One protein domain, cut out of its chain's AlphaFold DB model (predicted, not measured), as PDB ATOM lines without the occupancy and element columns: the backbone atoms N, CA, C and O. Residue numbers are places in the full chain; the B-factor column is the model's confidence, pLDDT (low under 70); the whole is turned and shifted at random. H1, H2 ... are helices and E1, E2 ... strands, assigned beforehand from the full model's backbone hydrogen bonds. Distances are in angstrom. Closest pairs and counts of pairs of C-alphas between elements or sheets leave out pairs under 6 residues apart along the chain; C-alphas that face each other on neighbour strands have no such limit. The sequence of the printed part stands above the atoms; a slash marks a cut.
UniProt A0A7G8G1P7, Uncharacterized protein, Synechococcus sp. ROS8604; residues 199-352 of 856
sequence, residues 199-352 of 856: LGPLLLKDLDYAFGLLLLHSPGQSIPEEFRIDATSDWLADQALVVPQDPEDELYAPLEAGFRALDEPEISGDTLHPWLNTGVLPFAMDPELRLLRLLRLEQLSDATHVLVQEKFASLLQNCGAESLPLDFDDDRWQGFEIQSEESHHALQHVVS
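Overview. This is residues 199 to 352 of the 856 residues of an uncharacterized protein of Synechococcus sp. ROS8604 (UniProt A0A7G8G1P7). A seven-stranded antiparallel sheet, curled like part of a barrel, folds back on itself, its leaf E2 E1 E6 facing its leaf E7 E9 E8, with E5 as the hinge. Towards one end of the long axis H1 packs between E2 and the small hairpin of E3 and E4; towards the other, H5 and H6 lie side by side, and H4 packs on E5. The 154 printed residues, with six named helices and nine named strands in the order E1 E2 E3 E4 H1 H2 H3 E5 E6 H4 E7 H5 E8 E9 H6, are of mixed class. The whole is compact, with a radius of gyration of the C-alphas of 15.0 A and spans of 42 by 32 by 30 A.

Arrangement. E1, residues 199 to 206, bends by 67 degrees at residue 202 and forms a hairpin with E2, residues 211 to 215 (N 205 and O 212, 2.8 A). The hairpin of E3, residues 227 to 230, and E4, residues 241 to 244, has N 228 and O 243 at 2.8 A. H1, residues 253 to 263, is on the large sheet; its closest C-alphas to E2 are Gly 258 and Leu 214, 4.5 A, and to E4 Pro 254 and Val 243, 4.9 A. H2, residues 265 to 271, only grazes the sheet; H3, residues 273 to 278, is on it, over none of its strands. E5, residues 280 to 285, and E6, residues 292 to 295, form a hairpin (N 293 and O 284, 2.8 A). H4, residues 297 to 302, is on the opposite face from H1. E7, residues 305 to 309, pairs with E5 (N 281 and O 307, 2.8 A). H5, residues 310 to 318, lies over E9, residues 333 to 337, which forms a hairpin with E8, residues 322 to 324 (N 324 and O 335, 2.9 A). H6, residues 341 to 352, touches H5 at a shallow tilt of 27 degrees, opposite ways, closest at C-alphas 343 and 316, 6.1 A. Every O i to N i+4 pair is within hydrogen-bond range in H3 and H6, against 5 of 7 in H1, 1 of 3 in H2, 0 of 2 in H4 and 2 of 5 in H5; the i+3 counts are 2 of 4, 1 of 3 and 3 of 6 in H2, H4 and H5.

Along the chain. E1 begins at C-alpha 199 (48.653, 19.109, 12.728) and is 18.9 A long. E5 is 17.0 A, H1 15.5 A and H6 16.2 A, ending at C-alpha 352 (57.320, 37.725, 18.045).

Size, cuts and confidence. The farthest C-alphas, Glu 225 and Glu 342, are 43.8 A apart. The printed part has no cut; E2 to E3 is the long link. Mean pLDDT of the printed part is 75.8, with 38 residues under 70, among them 263 to 271 and 325 to 332.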
ATOM      1  N   LEU A 199      49.939  18.484  12.385       70.44
ATOM      2  CA  LEU A 199      48.653  19.109  12.728       70.44
ATOM      3  C   LEU A 199      48.219  18.821  14.174       70.44
ATOM      4  O   LEU A 199      48.437  17.730  14.697       70.44
ATOM      5  N   GLY A 200      47.590  19.806  14.817       77.00
ATOM      6  CA  GLY A 200      47.108  19.729  16.198       77.00
ATOM      7  C   GLY A 200      45.759  19.006  16.368       77.00
ATOM      8  O   GLY A 200      45.165  18.547  15.384       77.00
ATOM      9  N   PRO A 201      45.259  18.902  17.618       84.69
ATOM     10  CA  PRO A 201      44.042  18.153  17.948       84.69
ATOM     11  C   PRO A 201      42.739  18.967  17.831       84.69
ATOM     12  O   PRO A 201      41.663  18.374  17.824       84.69
ATOM     13  N   LEU A 202      42.804  20.303  17.736       88.00
ATOM     14  CA  LEU A 202      41.612  21.141  17.548       88.00
ATOM     15  C   LEU A 202      41.219  21.263  16.074       88.00
ATOM     16  O   LEU A 202      42.053  21.543  15.206       88.00
ATOM     17  N   LEU A 203      39.915  21.151  15.833       89.06
ATOM     18  CA  LEU A 203      39.242  21.492  14.585       89.06
ATOM     19  C   LEU A 203      38.333  22.704  14.803       89.06
ATOM     20  O   LEU A 203      37.636  22.776  15.811       89.06
ATOM     21  N   LEU A 204      38.287  23.610  13.833       87.44
ATOM     22  CA  LEU A 204      37.352  24.728  13.758       87.44
ATOM     23  C   LEU A 204      36.316  24.418  12.658       87.44
ATOM     24  O   LEU A 204      36.667  24.175  11.501       87.44
ATOM     25  N   LYS A 205      35.032  24.378  13.024       84.75
ATOM     26  CA  LYS A 205      33.919  23.928  12.169       84.75
ATOM     27  C   LYS A 205      32.865  25.025  12.008       84.75
ATOM     28  O   LYS A 205      32.405  25.576  13.003       84.75
ATOM     29  N   ASP A 206      32.457  25.298  10.771       79.25
ATOM     30  CA  ASP A 206      31.331  26.189  10.443       79.25
ATOM     31  C   ASP A 206      29.977  25.524  10.780       79.25
ATOM     32  O   ASP A 206      29.783  24.325  10.549       79.25
ATOM     33  N   LEU A 207      29.055  26.303  11.353       64.12
ATOM     34  CA  LEU A 207      27.737  25.892  11.856       64.12
ATOM     35  C   LEU A 207      26.553  26.549  11.106       64.12
ATOM     36  O   LEU A 207      25.410  26.461  11.561       64.12
ATOM     37  N   ASP A 208      26.813  27.212   9.974       51.53
ATOM     38  CA  ASP A 208      25.956  28.128   9.192       51.53
ATOM     39  C   ASP A 208      25.800  29.564   9.740       51.53
ATOM     40  O   ASP A 208      25.178  30.408   9.081       51.53
ATOM     41  N   TYR A 209      26.223  29.828  10.978       46.53
ATOM     42  CA  TYR A 209      25.955  31.100  11.679       46.53
ATOM     43  C   TYR A 209      27.081  31.559  12.616       46.53
ATOM     44  O   TYR A 209      27.050  32.697  13.090       46.53
ATOM     45  N   ALA A 210      28.031  30.670  12.902       66.12
ATOM     46  CA  ALA A 210      29.186  30.849  13.769       66.12
ATOM     47  C   ALA A 210      30.153  29.670  13.559       66.12
ATOM     48  O   ALA A 210      29.767  28.658  12.974       66.12
ATOM     49  N   PHE A 211      31.375  29.783  14.071       75.31
ATOM     50  CA  PHE A 211      32.337  28.687  14.152       75.31
ATOM     51  C   PHE A 211      32.347  28.062  15.552       75.31
ATOM     52  O   PHE A 211      32.269  28.758  16.568       75.31
ATOM     53  N   GLY A 212      32.468  26.739  15.597       80.00
ATOM     54  CA  GLY A 212      32.642  25.945  16.810       80.00
ATOM     55  C   GLY A 212      33.984  25.210  16.827       80.00
ATOM     56  O   GLY A 212      34.537  24.918  15.765       80.00
ATOM     57  N   LEU A 213      34.504  24.896  18.017       85.94
ATOM     58  CA  LEU A 213      35.717  24.091  18.191       85.94
ATOM     59  C   LEU A 213      35.379  22.645  18.548       85.94
ATOM     60  O   LEU A 213      34.572  22.417  19.435       85.94
ATOM     61  N   LEU A 214      36.029  21.675  17.907       87.75
ATOM     62  CA  LEU A 214      35.945  20.250  18.248       87.75
ATOM     63  C   LEU A 214      37.329  19.740  18.661       87.75
ATOM     64  O   LEU A 214      38.327  20.095  18.027       87.75
ATOM     65  N   LEU A 215      37.387  18.875  19.676       87.88
ATOM     66  CA  LEU A 215      38.624  18.232  20.128       87.88
ATOM     67  C   LEU A 215      38.691  16.775  19.641       87.88
ATOM     68  O   LEU A 215      37.890  15.936  20.059       87.88
ATOM     69  N   LEU A 216      39.662  16.474  18.774       87.31
ATOM     70  CA  LEU A 216      39.987  15.108  18.350       87.31
ATOM     71  C   LEU A 216      40.690  14.347  19.481       87.31
ATOM     72  O   LEU A 216      41.670  14.833  20.047       87.31
ATOM     73  N   HIS A 217      40.253  13.116  19.749       84.19
ATOM     74  CA  HIS A 217      40.996  12.189  20.597       84.19
ATOM     75  C   HIS A 217      42.142  11.534  19.808       84.19
ATOM     76  O   HIS A 217      41.910  10.886  18.785       84.19
ATOM     77  N   SER A 218      43.377  11.654  20.303       77.69
ATOM     78  CA  SER A 218      44.531  10.941  19.738       77.69
ATOM     79  C   SER A 218      44.710   9.564  20.401       77.69
ATOM     80  O   SER A 218      44.764   9.504  21.630       77.69
ATOM     81  N   PRO A 219      44.861   8.455  19.646       68.56
ATOM     82  CA  PRO A 219      45.044   7.125  20.227       68.56
ATOM     83  C   PRO A 219      46.207   7.064  21.229       68.56
ATOM     84  O   PRO A 219      47.346   7.387  20.895       68.56
ATOM     85  N   GLY A 220      45.915   6.640  22.461       63.88
ATOM     86  CA  GLY A 220      46.886   6.575  23.564       63.88
ATOM     87  C   GLY A 220      46.962   7.827  24.450       63.88
ATOM     88  O   GLY A 220      47.666   7.803  25.456       63.88
ATOM     89  N   GLN A 221      46.224   8.894  24.133       71.69
ATOM     90  CA  GLN A 221      46.065  10.064  25.000       71.69
ATOM     91  C   GLN A 221      45.175   9.730  26.211       71.69
ATOM     92  O   GLN A 221      44.070   9.213  26.050       71.69
ATOM     93  N   SER A 222      45.631  10.050  27.423       69.00
ATOM     94  CA  SER A 222      44.796  10.008  28.630       69.00
ATOM     95  C   SER A 222      43.767  11.140  28.624       69.00
ATOM     96  O   SER A 222      44.099  12.265  28.259       69.00
ATOM     97  N   ILE A 223      42.546  10.849  29.070       74.56
ATOM     98  CA  ILE A 223      41.431  11.800  29.186       74.56
ATOM     99  C   ILE A 223      41.054  11.914  30.680       74.56
ATOM    100  O   ILE A 223      41.071  10.880  31.353       74.56
ATOM    101  N   PRO A 224      40.736  13.112  31.220       76.81
ATOM    102  CA  PRO A 224      40.283  13.263  32.609       76.81
ATOM    103  C   PRO A 224      38.949  12.550  32.882       76.81
ATOM    104  O   PRO A 224      38.146  12.368  31.969       76.81
ATOM    105  N   GLU A 225      38.671  12.195  34.142       73.19
ATOM    106  CA  GLU A 225      37.469  11.419  34.513       73.19
ATOM    107  C   GLU A 225      36.141  12.119  34.159       73.19
ATOM    108  O   GLU A 225      35.147  11.446  33.887       73.19
ATOM    109  N   GLU A 226      36.134  13.455  34.085       78.62
ATOM    110  CA  GLU A 226      34.981  14.282  33.690       78.62
ATOM    111  C   GLU A 226      34.653  14.237  32.184       78.62
ATOM    112  O   GLU A 226      33.683  14.854  31.740       78.62
ATOM    113  N   PHE A 227      35.431  13.509  31.378       82.12
ATOM    114  CA  PHE A 227      35.294  13.444  29.922       82.12
ATOM    115  C   PHE A 227      35.263  11.998  29.413       82.12
ATOM    116  O   PHE A 227      35.708  11.052  30.061       82.12
ATOM    117  N   ARG A 228      34.711  11.809  28.213       84.62
ATOM    118  CA  ARG A 228      34.588  10.513  27.534       84.62
ATOM    119  C   ARG A 228      34.826  10.652  26.031       84.62
ATOM    120  O   ARG A 228      34.792  11.751  25.482       84.62
ATOM    121  N   ILE A 229      35.050   9.520  25.370       85.69
ATOM    122  CA  ILE A 229      35.201   9.444  23.913       85.69
ATOM    123  C   ILE A 229      33.831   9.169  23.287       85.69
ATOM    124  O   ILE A 229      33.185   8.179  23.633       85.69
ATOM    125  N   ASP A 230      33.424  10.000  22.331       82.69
ATOM    126  CA  ASP A 230      32.344   9.709  21.387       82.69
ATOM    127  C   ASP A 230      32.952   9.375  20.017       82.69
ATOM    128  O   ASP A 230      33.455  10.243  19.304       82.69
ATOM    129  N   ALA A 231      32.921   8.091  19.656       77.56
ATOM    130  CA  ALA A 231      33.349   7.583  18.346       77.56
ATOM    131  C   ALA A 231      32.181   7.451  17.345       77.56
ATOM    132  O   ALA A 231      32.319   6.823  16.298       77.56
ATOM    133  N   THR A 232      31.013   7.998  17.691       71.06
ATOM    134  CA  THR A 232      29.738   7.866  16.969       71.06
ATOM    135  C   THR A 232      29.100   9.217  16.637       71.06
ATOM    136  O   THR A 232      27.934   9.275  16.252       71.06
ATOM    137  N   SER A 233      29.855  10.309  16.775       74.44
ATOM    138  CA  SER A 233      29.316  11.665  16.720       74.44
ATOM    139  C   SER A 233      28.909  12.100  15.309       74.44
ATOM    140  O   SER A 233      29.753  12.199  14.415       74.44
ATOM    141  N   ASP A 234      27.652  12.529  15.142       73.25
ATOM    142  CA  ASP A 234      27.149  13.213  13.931       73.25
ATOM    143  C   ASP A 234      27.972  14.475  13.568       73.25
ATOM    144  O   ASP A 234      27.880  15.020  12.464       73.25
ATOM    145  N   TRP A 235      28.791  14.966  14.503       73.69
ATOM    146  CA  TRP A 235      29.673  16.113  14.318       73.69
ATOM    147  C   TRP A 235      30.858  15.844  13.393       73.69
ATOM    148  O   TRP A 235      31.252  16.769  12.673       73.69
ATOM    149  N   LEU A 236      31.404  14.626  13.401       79.56
ATOM    150  CA  LEU A 236      32.500  14.202  12.534       79.56
ATOM    151  C   LEU A 236      32.509  12.670  12.433       79.56
ATOM    152  O   LEU A 236      33.041  11.985  13.303       79.56
ATOM    153  N   ALA A 237      31.906  12.145  11.365       71.12
ATOM    154  CA  ALA A 237      31.847  10.707  11.121       71.12
ATOM    155  C   ALA A 237      33.250  10.077  11.036       71.12
ATOM    156  O   ALA A 237      34.204  10.709  10.581       71.12
ATOM    157  N   ASP A 238      33.345   8.818  11.467       74.12
ATOM    158  CA  ASP A 238      34.560   7.993  11.449       74.12
ATOM    159  C   ASP A 238      35.768   8.585  12.212       74.12
ATOM    160  O   ASP A 238      36.909   8.179  11.981       74.12
ATOM    161  N   GLN A 239      35.543   9.524  13.143       82.69
ATOM    162  CA  GLN A 239      36.561  10.100  14.031       82.69
ATOM    163  C   GLN A 239      36.109  10.086  15.497       82.69
ATOM    164  O   GLN A 239      34.933  10.256  15.810       82.69
ATOM    165  N   ALA A 240      37.066   9.906  16.408       84.81
ATOM    166  CA  ALA A 240      36.827   9.943  17.845       84.81
ATOM    167  C   ALA A 240      36.919  11.385  18.370       84.81
ATOM    168  O   ALA A 240      37.984  12.003  18.310       84.81
ATOM    169  N   LEU A 241      35.816  11.909  18.905       86.94
ATOM    170  CA  LEU A 241      35.767  13.215  19.562       86.94
ATOM    171  C   LEU A 241      35.774  13.056  21.085       86.94
ATOM    172  O   LEU A 241      35.242  12.086  21.628       86.94
ATOM    173  N   VAL A 242      36.366  14.023  21.781       85.88
ATOM    174  CA  VAL A 242      36.228  14.156  23.238       85.88
ATOM    175  C   VAL A 242      34.927  14.906  23.538       85.88
ATOM    176  O   VAL A 242      34.622  15.897  22.878       85.88
ATOM    177  N   VAL A 243      34.166  14.448  24.532       85.06
ATOM    178  CA  VAL A 243      32.935  15.095  25.025       85.06
ATOM    179  C   VAL A 243      32.898  15.057  26.561       85.06
ATOM    180  O   VAL A 243      33.470  14.128  27.139       85.06
ATOM    181  N   PRO A 244      32.230  15.996  27.261       79.88
ATOM    182  CA  PRO A 244      32.034  15.883  28.703       79.88
ATOM    183  C   PRO A 244      31.214  14.640  29.081       79.88
ATOM    184  O   PRO A 244      30.426  14.100  28.290       79.88
ATOM    185  N   GLN A 245      31.395  14.181  30.315       76.56
ATOM    186  CA  GLN A 245      30.604  13.111  30.912       76.56
ATOM    187  C   GLN A 245      29.175  13.603  31.200       76.56
ATOM    188  O   GLN A 245      28.232  12.991  30.700       76.56
ATOM    189  N   ASP A 246      29.047  14.765  31.856       68.56
ATOM    190  CA  ASP A 246      27.795  15.501  32.103       68.56
ATOM    191  C   ASP A 246      27.796  16.876  31.379       68.56
ATOM    192  O   ASP A 246      28.145  17.895  31.978       68.56
ATOM    193  N   PRO A 247      27.451  16.936  30.074       62.75
ATOM    194  CA  PRO A 247      27.385  18.185  29.301       62.75
ATOM    195  C   PRO A 247      26.095  18.991  29.554       62.75
ATOM    196  O   PRO A 247      25.034  18.422  29.827       62.75
ATOM    197  N   GLU A 248      26.130  20.316  29.353       49.50
ATOM    198  CA  GLU A 248      24.938  21.187  29.466       49.50
ATOM    199  C   GLU A 248      23.860  20.878  28.409       49.50
ATOM    200  O   GLU A 248      22.665  21.167  28.608       49.50
ATOM    201  N   ASP A 249      24.303  20.334  27.272       53.59
ATOM    202  CA  ASP A 249      23.496  19.829  26.169       53.59
ATOM    203  C   ASP A 249      24.279  18.748  25.386       53.59
ATOM    204  O   ASP A 249      25.213  19.056  24.650       53.59
ATOM    205  N   GLU A 250      23.872  17.472  25.484       60.72
ATOM    206  CA  GLU A 250      24.557  16.350  24.795       60.72
ATOM    207  C   GLU A 250      24.705  16.525  23.268       60.72
ATOM    208  O   GLU A 250      25.628  15.961  22.689       60.72
ATOM    209  N   LEU A 251      23.838  17.304  22.601       59.66
ATOM    210  CA  LEU A 251      23.936  17.548  21.157       59.66
ATOM    211  C   LEU A 251      25.092  18.500  20.824       59.66
ATOM    212  O   LEU A 251      25.624  18.430  19.722       59.66
ATOM    213  N   TYR A 252      25.485  19.370  21.757       68.81
ATOM    214  CA  TYR A 252      26.593  20.321  21.615       68.81
ATOM    215  C   TYR A 252      27.826  19.904  22.439       68.81
ATOM    216  O   TYR A 252      28.835  20.601  22.424       68.81
ATOM    217  N   ALA A 253      27.794  18.745  23.102       72.31
ATOM    218  CA  ALA A 253      28.876  18.231  23.941       72.31
ATOM    219  C   ALA A 253      30.266  18.159  23.257       72.31
ATOM    220  O   ALA A 253      31.250  18.498  23.916       72.31
ATOM    221  N   PRO A 254      30.402  17.819  21.955       80.81
ATOM    222  CA  PRO A 254      31.694  17.901  21.261       80.81
ATOM    223  C   PRO A 254      32.234  19.329  21.109       80.81
ATOM    224  O   PRO A 254      33.449  19.522  21.089       80.81
ATOM    225  N   LEU A 255      31.342  20.326  21.026       76.50
ATOM    226  CA  LEU A 255      31.723  21.738  21.066       76.50
ATOM    227  C   LEU A 255      32.089  22.170  22.487       76.50
ATOM    228  O   LEU A 255      33.090  22.851  22.684       76.50
ATOM    229  N   GLU A 256      31.313  21.737  23.481       74.12
ATOM    230  CA  GLU A 256      31.565  22.043  24.891       74.12
ATOM    231  C   GLU A 256      32.965  21.574  25.329       74.12
ATOM    232  O   GLU A 256      33.707  22.357  25.915       74.12
ATOM    233  N   ALA A 257      33.384  20.355  24.965       79.50
ATOM    234  CA  ALA A 257      34.754  19.890  25.206       79.50
ATOM    235  C   ALA A 257      35.814  20.701  24.442       79.50
ATOM    236  O   ALA A 257      36.851  21.035  25.015       79.50
ATOM    237  N   GLY A 258      35.562  21.045  23.173       80.62
ATOM    238  CA  GLY A 258      36.479  21.861  22.371       80.62
ATOM    239  C   GLY A 258      36.694  23.272  22.929       80.62
ATOM    240  O   GLY A 258      37.783  23.824  22.773       80.62
ATOM    241  N   PHE A 259      35.694  23.831  23.619       76.75
ATOM    242  CA  PHE A 259      35.811  25.106  24.328       76.75
ATOM    243  C   PHE A 259      36.402  24.963  25.737       76.75
ATOM    244  O   PHE A 259      37.322  25.713  26.060       76.75
ATOM    245  N   ARG A 260      35.974  23.981  26.552       74.38
ATOM    246  CA  ARG A 260      36.584  23.716  27.875       74.38
ATOM    247  C   ARG A 260      38.097  23.482  27.761       74.38
ATOM    248  O   ARG A 260      38.852  24.005  28.571       74.38
ATOM    249  N   ALA A 261      38.561  22.809  26.703       75.44
ATOM    250  CA  ALA A 261      39.986  22.579  26.430       75.44
ATOM    251  C   ALA A 261      40.834  23.854  26.198       75.44
ATOM    252  O   ALA A 261      42.063  23.774  26.210       75.44
ATOM    253  N   LEU A 262      40.213  25.026  25.998       74.06
ATOM    254  CA  LEU A 262      40.908  26.321  25.977       74.06
ATOM    255  C   LEU A 262      41.125  26.923  27.373       74.06
ATOM    256  O   LEU A 262      42.025  27.750  27.545       74.06
ATOM    257  N   ASP A 263      40.292  26.531  28.339       66.50
ATOM    258  CA  ASP A 263      40.243  27.086  29.692       66.50
ATOM    259  C   ASP A 263      40.893  26.164  30.728       66.50
ATOM    260  O   ASP A 263      41.583  26.647  31.627       66.50
ATOM    261  N   GLU A 264      40.724  24.854  30.552       67.56
ATOM    262  CA  GLU A 264      41.282  23.770  31.355       67.56
ATOM    263  C   GLU A 264      42.332  23.014  30.512       67.56
ATOM    264  O   GLU A 264      41.998  22.091  29.759       67.56
ATOM    265  N   PRO A 265      43.628  23.379  30.590       57.91
ATOM    266  CA  PRO A 265      44.652  22.777  29.734       57.91
ATOM    267  C   PRO A 265      44.885  21.285  30.028       57.91
ATOM    268  O   PRO A 265      45.377  20.564  29.161       57.91
ATOM    269  N   GLU A 266      44.483  20.796  31.204       60.16
ATOM    270  CA  GLU A 266      44.623  19.392  31.615       60.16
ATOM    271  C   GLU A 266      43.820  18.424  30.723       60.16
ATOM    272  O   GLU A 266      44.292  17.320  30.456       60.16
ATOM    273  N   ILE A 267      42.685  18.860  30.151       59.16
ATOM    274  CA  ILE A 267      41.903  18.098  29.149       59.16
ATOM    275  C   ILE A 267      42.759  17.760  27.917       59.16
ATOM    276  O   ILE A 267      42.614  16.711  27.288       59.16
ATOM    277  N   SER A 268      43.665  18.670  27.568       57.59
ATOM    278  CA  SER A 268      44.474  18.621  26.352       57.59
ATOM    279  C   SER A 268      45.789  17.856  26.519       57.59
ATOM    280  O   SER A 268      46.431  17.489  25.526       57.59
ATOM    281  N   GLY A 269      46.232  17.677  27.766       57.53
ATOM    282  CA  GLY A 269      47.613  17.337  28.100       57.53
ATOM    283  C   GLY A 269      48.635  18.313  27.495       57.53
ATOM    284  O   GLY A 269      48.309  19.420  27.056       57.53
ATOM    285  N   ASP A 270      49.887  17.864  27.382       59.62
ATOM    286  CA  ASP A 270      51.002  18.638  26.808       59.62
ATOM    287  C   ASP A 270      50.773  19.111  25.354       59.62
ATOM    288  O   ASP A 270      51.540  19.926  24.839       59.62
ATOM    289  N   THR A 271      49.732  18.620  24.667       65.50
ATOM    290  CA  THR A 271      49.540  18.834  23.226       65.50
ATOM    291  C   THR A 271      49.062  20.237  22.850       65.50
ATOM    292  O   THR A 271      49.506  20.738  21.825       65.50
ATOM    293  N   LEU A 272      48.215  20.908  23.645       70.56
ATOM    294  CA  LEU A 272      47.752  22.281  23.340       70.56
ATOM    295  C   LEU A 272      48.485  23.368  24.133       70.56
ATOM    296  O   LEU A 272      48.489  24.528  23.712       70.56
ATOM    297  N   HIS A 273      49.178  23.004  25.216       69.38
ATOM    298  CA  HIS A 273      49.961  23.927  26.045       69.38
ATOM    299  C   HIS A 273      50.845  24.920  25.256       69.38
ATOM    300  O   HIS A 273      50.807  26.107  25.590       69.38
ATOM    301  N   PRO A 274      51.601  24.525  24.205       70.38
ATOM    302  CA  PRO A 274      52.419  25.465  23.431       70.38
ATOM    303  C   PRO A 274      51.609  26.619  22.823       70.38
ATOM    304  O   PRO A 274      52.019  27.776  22.906       70.38
ATOM    305  N   TRP A 275      50.436  26.320  22.267       78.25
ATOM    306  CA  TRP A 275      49.554  27.304  21.647       78.25
ATOM    307  C   TRP A 275      48.852  28.182  22.684       78.25
ATOM    308  O   TRP A 275      48.893  29.410  22.575       78.25
ATOM    309  N   LEU A 276      48.270  27.567  23.722       75.31
ATOM    310  CA  LEU A 276      47.579  28.278  24.806       75.31
ATOM    311  C   LEU A 276      48.516  29.284  25.499       75.31
ATOM    312  O   LEU A 276      48.120  30.424  25.746       75.31
ATOM    313  N   ASN A 277      49.788  28.912  25.695       71.06
ATOM    314  CA  ASN A 277      50.831  29.795  26.226       71.06
ATOM    315  C   ASN A 277      51.138  30.993  25.306       71.06
ATOM    316  O   ASN A 277      51.367  32.096  25.801       71.06
ATOM    317  N   THR A 278      51.128  30.818  23.977       71.19
ATOM    318  CA  THR A 278      51.284  31.954  23.039       71.19
ATOM    319  C   THR A 278      50.036  32.824  22.907       71.19
ATOM    320  O   THR A 278      50.139  33.969  22.473       71.19
ATOM    321  N   GLY A 279      48.859  32.317  23.285       76.12
ATOM    322  CA  GLY A 279      47.591  33.010  23.064       76.12
ATOM    323  C   GLY A 279      47.221  33.148  21.583       76.12
ATOM    324  O   GLY A 279      46.529  34.101  21.226       76.12
ATOM    325  N   VAL A 280      47.706  32.233  20.734       84.69
ATOM    326  CA  VAL A 280      47.479  32.198  19.282       84.69
ATOM    327  C   VAL A 280      47.227  30.754  18.836       84.69
ATOM    328  O   VAL A 280      48.035  29.862  19.094       84.69
ATOM    329  N   LEU A 281      46.118  30.530  18.134       89.50
ATOM    330  CA  LEU A 281      45.696  29.248  17.567       89.50
ATOM    331  C   LEU A 281      45.468  29.434  16.052       89.50
ATOM    332  O   LEU A 281      44.400  29.910  15.663       89.50
ATOM    333  N   PRO A 282      46.459  29.144  15.188       91.06
ATOM    334  CA  PRO A 282      46.334  29.283  13.735       91.06
ATOM    335  C   PRO A 282      45.684  28.047  13.099       91.06
ATOM    336  O   PRO A 282      46.025  26.924  13.454       91.06
ATOM    337  N   PHE A 283      44.790  28.236  12.130       92.81
ATOM    338  CA  PHE A 283      44.032  27.166  11.474       92.81
ATOM    339  C   PHE A 283      44.083  27.255   9.939       92.81
ATOM    340  O   PHE A 283      44.003  28.334   9.340       92.81
ATOM    341  N   ALA A 284      44.135  26.095   9.285       91.31
ATOM    342  CA  ALA A 284      43.985  25.963   7.835       91.31
ATOM    343  C   ALA A 284      43.274  24.660   7.457       91.31
ATOM    344  O   ALA A 284      43.085  23.784   8.296       91.31
ATOM    345  N   MET A 285      42.841  24.547   6.201       89.38
ATOM    346  CA  MET A 285      42.030  23.421   5.733       89.38
ATOM    347  C   MET A 285      42.815  22.100   5.751       89.38
ATOM    348  O   MET A 285      43.770  21.932   4.993       89.38
ATOM    349  N   ASP A 286      42.373  21.146   6.569       86.25
ATOM    350  CA  ASP A 286      42.849  19.763   6.547       86.25
ATOM    351  C   ASP A 286      42.323  19.070   5.268       86.25
ATOM    352  O   ASP A 286      41.107  19.043   5.041       86.25
ATOM    353  N   PRO A 287      43.198  18.527   4.399       77.31
ATOM    354  CA  PRO A 287      42.786  17.932   3.129       77.31
ATOM    355  C   PRO A 287      42.092  16.568   3.280       77.31
ATOM    356  O   PRO A 287      41.381  16.157   2.361       77.31
ATOM    357  N   GLU A 288      42.283  15.871   4.406       79.94
ATOM    358  CA  GLU A 288      41.625  14.596   4.712       79.94
ATOM    359  C   GLU A 288      40.242  14.855   5.325       79.94
ATOM    360  O   GLU A 288      39.233  14.366   4.813       79.94
ATOM    361  N   LEU A 289      40.185  15.683   6.374       82.06
ATOM    362  CA  LEU A 289      38.964  15.945   7.150       82.06
ATOM    363  C   LEU A 289      38.040  17.004   6.526       82.06
ATOM    364  O   LEU A 289      36.863  17.066   6.879       82.06
ATOM    365  N   ARG A 290      38.548  17.841   5.608       82.19
ATOM    366  CA  ARG A 290      37.829  18.978   4.987       82.19
ATOM    367  C   ARG A 290      37.243  19.970   6.001       82.19
ATOM    368  O   ARG A 290      36.217  20.602   5.748       82.19
ATOM    369  N   LEU A 291      37.914  20.104   7.139       86.81
ATOM    370  CA  LEU A 291      37.648  21.090   8.182       86.81
ATOM    371  C   LEU A 291      38.919  21.891   8.449       86.81
ATOM    372  O   LEU A 291      40.025  21.445   8.147       86.81
ATOM    373  N   LEU A 292      38.773  23.076   9.035       89.31
ATOM    374  CA  LEU A 292      39.921  23.867   9.458       89.31
ATOM    375  C   LEU A 292      40.551  23.190  10.683       89.31
ATOM    376  O   LEU A 292      39.860  22.913  11.658       89.31
ATOM    377  N   ARG A 293      41.853  22.922  10.655       90.75
ATOM    378  CA  ARG A 293      42.592  22.244  11.726       90.75
ATOM    379  C   ARG A 293      43.749  23.092  12.217       90.75
ATOM    380  O   ARG A 293      44.339  23.854  11.451       90.75
ATOM    381  N   LEU A 294      44.051  22.954  13.505       90.00
ATOM    382  CA  LEU A 294      45.120  23.686  14.167       90.00
ATOM    383  C   LEU A 294      46.485  23.370  13.530       90.00
ATOM    384  O   LEU A 294      46.927  22.220  13.515       90.00
ATOM    385  N   LEU A 295      47.163  24.400  13.034       86.31
ATOM    386  CA  LEU A 295      48.532  24.351  12.526       86.31
ATOM    387  C   LEU A 295      49.542  24.527  13.659       86.31
ATOM    388  O   LEU A 295      49.268  25.224  14.637       86.31
ATOM    389  N   ARG A 296      50.759  23.996  13.502       82.69
ATOM    390  CA  ARG A 296      51.898  24.392  14.350       82.69
ATOM    391  C   ARG A 296      52.195  25.884  14.202       82.69
ATOM    392  O   ARG A 296      52.092  26.443  13.116       82.69
ATOM    393  N   LEU A 297      52.667  26.509  15.282       78.00
ATOM    394  CA  LEU A 297      53.126  27.908  15.293       78.00
ATOM    395  C   LEU A 297      54.271  28.179  14.293       78.00
ATOM    396  O   LEU A 297      54.458  29.307  13.851       78.00
ATOM    397  N   GLU A 298      55.008  27.137  13.904       79.88
ATOM    398  CA  GLU A 298      56.041  27.157  12.857       79.88
ATOM    399  C   GLU A 298      55.459  27.364  11.441       79.88
ATOM    400  O   GLU A 298      56.172  27.806  10.545       79.88
ATOM    401  N   GLN A 299      54.167  27.079  11.248       82.94
ATOM    402  CA  GLN A 299      53.425  27.144   9.980       82.94
ATOM    403  C   GLN A 299      52.457  28.342   9.935       82.94
ATOM    404  O   GLN A 299      51.452  28.328   9.228       82.94
ATOM    405  N   LEU A 300      52.745  29.400  10.701       84.06
ATOM    406  CA  LEU A 300      51.921  30.616  10.802       84.06
ATOM    407  C   LEU A 300      51.691  31.326   9.449       84.06
ATOM    408  O   LEU A 300      50.765  32.121   9.328       84.06
ATOM    409  N   SER A 301      52.534  31.055   8.446       82.75
ATOM    410  CA  SER A 301      52.405  31.527   7.058       82.75
ATOM    411  C   SER A 301      51.242  30.910   6.284       82.75
ATOM    412  O   SER A 301      50.844  31.456   5.262       82.75
ATOM    413  N   ASP A 302      50.736  29.769   6.749       85.69
ATOM    414  CA  ASP A 302      49.767  28.946   6.025       85.69
ATOM    415  C   ASP A 302      48.355  29.103   6.640       85.69
ATOM    416  O   ASP A 302      47.396  28.451   6.227       85.69
ATOM    417  N   ALA A 303      48.230  29.963   7.660       88.44
ATOM    418  CA  ALA A 303      47.047  30.145   8.490       88.44
ATOM    419  C   ALA A 303      45.984  31.017   7.803       88.44
ATOM    420  O   ALA A 303      46.087  32.238   7.753       88.44
ATOM    421  N   THR A 304      44.911  30.383   7.334       88.81
ATOM    422  CA  THR A 304      43.751  31.078   6.739       88.81
ATOM    423  C   THR A 304      42.814  31.695   7.781       88.81
ATOM    424  O   THR A 304      42.151  32.691   7.514       88.81
ATOM    425  N   HIS A 305      42.739  31.088   8.964       90.75
ATOM    426  CA  HIS A 305      41.889  31.492  10.082       90.75
ATOM    427  C   HIS A 305      42.748  31.472  11.351       90.75
ATOM    428  O   HIS A 305      43.695  30.692  11.451       90.75
ATOM    429  N   VAL A 306      42.436  32.298  12.345       89.81
ATOM    430  CA  VAL A 306      43.155  32.298  13.627       89.81
ATOM    431  C   VAL A 306      42.218  32.646  14.773       89.81
ATOM    432  O   VAL A 306      41.352  33.507  14.627       89.81
ATOM    433  N   LEU A 307      42.412  32.015  15.931       88.31
ATOM    434  CA  LEU A 307      41.899  32.524  17.201       88.31
ATOM    435  C   LEU A 307      43.065  33.149  17.969       88.31
ATOM    436  O   LEU A 307      44.110  32.519  18.135       88.31
ATOM    437  N   VAL A 308      42.901  34.381  18.441       84.25
ATOM    438  CA  VAL A 308      43.892  35.065  19.284       84.25
ATOM    439  C   VAL A 308      43.271  35.465  20.609       84.25
ATOM    440  O   VAL A 308      42.076  35.752  20.681       84.25
ATOM    441  N   GLN A 309      44.082  35.531  21.662       78.06
ATOM    442  CA  GLN A 309      43.620  36.093  22.924       78.06
ATOM    443  C   GLN A 309      43.243  37.569  22.748       78.06
ATOM    444  O   GLN A 309      43.958  38.322  22.087       78.06
ATOM    445  N   GLU A 310      42.155  38.008  23.382       69.62
ATOM    446  CA  GLU A 310      41.553  39.339  23.200       69.62
ATOM    447  C   GLU A 310      42.546  40.509  23.345       69.62
ATOM    448  O   GLU A 310      42.456  41.501  22.623       69.62
ATOM    449  N   LYS A 311      43.569  40.357  24.198       67.56
ATOM    450  CA  LYS A 311      44.676  41.323  24.364       67.56
ATOM    451  C   LYS A 311      45.450  41.641  23.069       67.56
ATOM    452  O   LYS A 311      46.141  42.653  23.018       67.56
ATOM    453  N   PHE A 312      45.343  40.791  22.048       74.62
ATOM    454  CA  PHE A 312      45.971  40.934  20.732       74.62
ATOM    455  C   PHE A 312      44.975  41.238  19.604       74.62
ATOM    456  O   PHE A 312      45.392  41.639  18.518       74.62
ATOM    457  N   ALA A 313      43.669  41.082  19.844       72.12
ATOM    458  CA  ALA A 313      42.629  41.214  18.824       72.12
ATOM    459  C   ALA A 313      42.616  42.600  18.153       72.12
ATOM    460  O   ALA A 313      42.416  42.709  16.944       72.12
ATOM    461  N   SER A 314      42.917  43.656  18.913       68.12
ATOM    462  CA  SER A 314      43.004  45.032  18.409       68.12
ATOM    463  C   SER A 314      44.056  45.218  17.306       68.12
ATOM    464  O   SER A 314      43.868  46.056  16.429       68.12
ATOM    465  N   LEU A 315      45.138  44.429  17.294       71.31
ATOM    466  CA  LEU A 315      46.158  44.492  16.240       71.31
ATOM    467  C   LEU A 315      45.620  43.954  14.905       71.31
ATOM    468  O   LEU A 315      45.844  44.576  13.871       71.31
ATOM    469  N   LEU A 316      44.856  42.857  14.929       73.69
ATOM    470  CA  LEU A 316      44.229  42.288  13.730       73.69
ATOM    471  C   LEU A 316      43.050  43.144  13.237       73.69
ATOM    472  O   LEU A 316      42.937  43.388  12.036       73.69
ATOM    473  N   GLN A 317      42.234  43.677  14.155       73.31
ATOM    474  CA  GLN A 317      41.142  44.608  13.835       73.31
ATOM    475  C   GLN A 317      41.653  45.893  13.160       73.31
ATOM    476  O   GLN A 317      41.076  46.340  12.170       73.31
ATOM    477  N   ASN A 318      42.761  46.470  13.646       66.00
ATOM    478  CA  ASN A 318      43.371  47.663  13.048       66.00
ATOM    479  C   ASN A 318      43.960  47.408  11.647       66.00
ATOM    480  O   ASN A 318      44.038  48.340  10.849       66.00
ATOM    481  N   CYS A 319      44.334  46.163  11.336       68.19
ATOM    482  CA  CYS A 319      44.753  45.719  10.001       68.19
ATOM    483  C   CYS A 319      43.585  45.200   9.137       68.19
ATOM    484  O   CYS A 319      43.819  44.565   8.113       68.19
ATOM    485  N   GLY A 320      42.331  45.441   9.540       63.38
ATOM    486  CA  GLY A 320      41.148  45.129   8.735       63.38
ATOM    487  C   GLY A 320      40.828  43.640   8.574       63.38
ATOM    488  O   GLY A 320      40.087  43.299   7.656       63.38
ATOM    489  N   ALA A 321      41.360  42.758   9.427       71.69
ATOM    490  CA  ALA A 321      41.002  41.338   9.401       71.69
ATOM    491  C   ALA A 321      39.515  41.144   9.757       71.69
ATOM    492  O   ALA A 321      39.035  41.692  10.755       71.69
ATOM    493  N   GLU A 322      38.782  40.359   8.963       72.12
ATOM    494  CA  GLU A 322      37.365  40.087   9.225       72.12
ATOM    495  C   GLU A 322      37.217  39.172  10.449       72.12
ATOM    496  O   GLU A 322      37.980  38.226  10.628       72.12
ATOM    497  N   SER A 323      36.263  39.471  11.336       75.56
ATOM    498  CA  SER A 323      36.109  38.735  12.597       75.56
ATOM    499  C   SER A 323      35.174  37.538  12.442       75.56
ATOM    500  O   SER A 323      34.038  37.676  11.989       75.56
ATOM    501  N   LEU A 324      35.650  36.369  12.873       74.94
ATOM    502  CA  LEU A 324      34.907  35.114  12.878       74.94
ATOM    503  C   LEU A 324      34.010  35.050  14.130       74.94
ATOM    504  O   LEU A 324      34.535  35.029  15.249       74.94
ATOM    505  N   PRO A 325      32.673  34.986  13.994       63.97
ATOM    506  CA  PRO A 325      31.788  34.805  15.140       63.97
ATOM    507  C   PRO A 325      31.917  33.379  15.694       63.97
ATOM    508  O   PRO A 325      31.717  32.413  14.963       63.97
ATOM    509  N   LEU A 326      32.214  33.244  16.989       67.12
ATOM    510  CA  LEU A 326      32.290  31.956  17.693       67.12
ATOM    511  C   LEU A 326      30.953  31.624  18.379       67.12
ATOM    512  O   LEU A 326      30.304  32.519  18.931       67.12
ATOM    513  N   ASP A 327      30.548  30.347  18.389       58.84
ATOM    514  CA  ASP A 327      29.307  29.901  19.058       58.84
ATOM    515  C   ASP A 327      29.494  29.602  20.554       58.84
ATOM    516  O   ASP A 327      29.008  28.603  21.079       58.84
ATOM    517  N   PHE A 328      30.220  30.480  21.247       61.56
ATOM    518  CA  PHE A 328      30.462  30.377  22.683       61.56
ATOM    519  C   PHE A 328      30.411  31.749  23.369       61.56
ATOM    520  O   PHE A 328      30.579  32.796  22.731       61.56
ATOM    521  N   ASP A 329      30.150  31.724  24.676       50.91
ATOM    522  CA  ASP A 329      30.109  32.881  25.585       50.91
ATOM    523  C   ASP A 329      31.408  32.982  26.426       50.91
ATOM    524  O   ASP A 329      31.385  33.433  27.570       50.91
ATOM    525  N   ASP A 330      32.546  32.569  25.853       52.53
ATOM    526  CA  ASP A 330      33.868  33.021  26.306       52.53
ATOM    527  C   ASP A 330      34.332  34.245  25.502       52.53
ATOM    528  O   ASP A 330      34.002  34.428  24.329       52.53
ATOM    529  N   ASP A 331      35.114  35.072  26.184       54.09
ATOM    530  CA  ASP A 331      35.690  36.324  25.721       54.09
ATOM    531  C   ASP A 331      37.229  36.301  25.703       54.09
ATOM    532  O   ASP A 331      37.847  37.249  25.212       54.09
ATOM    533  N   ARG A 332      37.883  35.260  26.249       63.59
ATOM    534  CA  ARG A 332      39.352  35.167  26.256       63.59
ATOM    535  C   ARG A 332      39.888  35.114  24.829       63.59
ATOM    536  O   ARG A 332      40.952  35.687  24.589       63.59
ATOM    537  N   TRP A 333      39.162  34.480  23.906       75.00
ATOM    538  CA  TRP A 333      39.552  34.259  22.510       75.00
ATOM    539  C   TRP A 333      38.630  34.966  21.504       75.00
ATOM    540  O   TRP A 333      37.410  34.870  21.581       75.00
ATOM    541  N   GLN A 334      39.221  35.626  20.505       76.56
ATOM    542  CA  GLN A 334      38.514  36.206  19.358       76.56
ATOM    543  C   GLN A 334      39.040  35.611  18.047       76.56
ATOM    544  O   GLN A 334      40.253  35.460  17.872       76.56
ATOM    545  N   GLY A 335      38.132  35.277  17.128       83.56
ATOM    546  CA  GLY A 335      38.467  34.706  15.826       83.56
ATOM    547  C   GLY A 335      38.593  35.748  14.711       83.56
ATOM    548  O   GLY A 335      37.839  36.723  14.678       83.56
ATOM    549  N   PHE A 336      39.516  35.506  13.776       83.56
ATOM    550  CA  PHE A 336      39.765  36.328  12.589       83.56
ATOM    551  C   PHE A 336      40.071  35.482  11.347       83.56
ATOM    552  O   PHE A 336      40.798  34.490  11.434       83.56
ATOM    553  N   GLU A 337      39.558  35.900  10.191       86.12
ATOM    554  CA  GLU A 337      39.977  35.392   8.883       86.12
ATOM    555  C   GLU A 337      41.169  36.213   8.367       86.12
ATOM    556  O   GLU A 337      41.191  37.444   8.452       86.12
ATOM    557  N   ILE A 338      42.188  35.531   7.846       86.75
ATOM    558  CA  ILE A 338      43.487  36.118   7.510       86.75
ATOM    559  C   ILE A 338      43.673  36.089   5.986       86.75
ATOM    560  O   ILE A 338      44.378  35.258   5.418       86.75
ATOM    561  N   GLN A 339      43.015  37.037   5.315       79.50
ATOM    562  CA  GLN A 339      43.002  37.153   3.849       79.50
ATOM    563  C   GLN A 339      44.152  38.001   3.263       79.50
ATOM    564  O   GLN A 339      44.344  38.003   2.047       79.50
ATOM    565  N   SER A 340      44.908  38.749   4.084       77.56
ATOM    566  CA  SER A 340      45.902  39.732   3.608       77.56
ATOM    567  C   SER A 340      47.319  39.508   4.154       77.56
ATOM    568  O   SER A 340      47.507  38.935   5.231       77.56
ATOM    569  N   GLU A 341      48.330  40.010   3.433       79.69
ATOM    570  CA  GLU A 341      49.728  40.038   3.897       79.69
ATOM    571  C   GLU A 341      49.911  40.947   5.128       79.69
ATOM    572  O   GLU A 341      50.722  40.647   6.003       79.69
ATOM    573  N   GLU A 342      49.124  42.023   5.251       76.25
ATOM    574  CA  GLU A 342      49.154  42.916   6.418       76.25
ATOM    575  C   GLU A 342      48.645  42.198   7.678       76.25
ATOM    576  O   GLU A 342      49.270  42.282   8.736       76.25
ATOM    577  N   SER A 343      47.574  41.407   7.555       78.56
ATOM    578  CA  SER A 343      47.055  40.559   8.635       78.56
ATOM    579  C   SER A 343      48.045  39.448   9.019       78.56
ATOM    580  O   SER A 343      48.232  39.189  10.208       78.56
ATOM    581  N   HIS A 344      48.746  38.843   8.048       82.62
ATOM    582  CA  HIS A 344      49.839  37.896   8.322       82.62
ATOM    583  C   HIS A 344      51.000  38.559   9.078       82.62
ATOM    584  O   HIS A 344      51.499  37.997  10.054       82.62
ATOM    585  N   HIS A 345      51.423  39.763   8.680       80.50
ATOM    586  CA  HIS A 345      52.477  40.496   9.385       80.50
ATOM    587  C   HIS A 345      52.057  40.924  10.797       80.50
ATOM    588  O   HIS A 345      52.860  40.812  11.725       80.50
ATOM    589  N   ALA A 346      50.805  41.346  10.999       77.88
ATOM    590  CA  ALA A 346      50.265  41.621  12.329       77.88
ATOM    591  C   ALA A 346      50.262  40.362  13.217       77.88
ATOM    592  O   ALA A 346      50.654  40.428  14.384       77.88
ATOM    593  N   LEU A 347      49.907  39.199  12.658       82.38
ATOM    594  CA  LEU A 347      49.920  37.921  13.371       82.38
ATOM    595  C   LEU A 347      51.348  37.460  13.734       82.38
ATOM    596  O   LEU A 347      51.605  37.078  14.877       82.38
ATOM    597  N   GLN A 348      52.304  37.573  12.807       82.75
ATOM    598  CA  GLN A 348      53.732  37.341  13.077       82.75
ATOM    599  C   GLN A 348      54.270  38.279  14.167       82.75
ATOM    600  O   GLN A 348      55.046  37.861  15.030       82.75
ATOM    601  N   HIS A 349      53.841  39.544  14.158       79.38
ATOM    602  CA  HIS A 349      54.231  40.528  15.161       79.38
ATOM    603  C   HIS A 349      53.736  40.132  16.563       79.38
ATOM    604  O   HIS A 349      54.549  40.123  17.489       79.38
ATOM    605  N   VAL A 350      52.473  39.700  16.709       77.44
ATOM    606  CA  VAL A 350      51.917  39.170  17.975       77.44
ATOM    607  C   VAL A 350      52.773  38.026  18.530       77.44
ATOM    608  O   VAL A 350      53.193  38.079  19.687       77.44
ATOM    609  N   VAL A 351      53.096  37.027  17.703       79.75
ATOM    610  CA  VAL A 351      53.922  35.882  18.128       79.75
ATOM    611  C   VAL A 351      55.343  36.324  18.516       79.75
ATOM    612  O   VAL A 351      55.877  35.868  19.526       79.75
ATOM    613  N   SER A 352      55.951  37.255  17.772       72.62
ATOM    614  CA  SER A 352      57.320  37.725  18.045       72.62
ATOM    615  C   SER A 352      57.458  38.548  19.335       72.62
ATOM    616  O   SER A 352      58.495  38.471  19.998       72.62
TER     617      SER A 352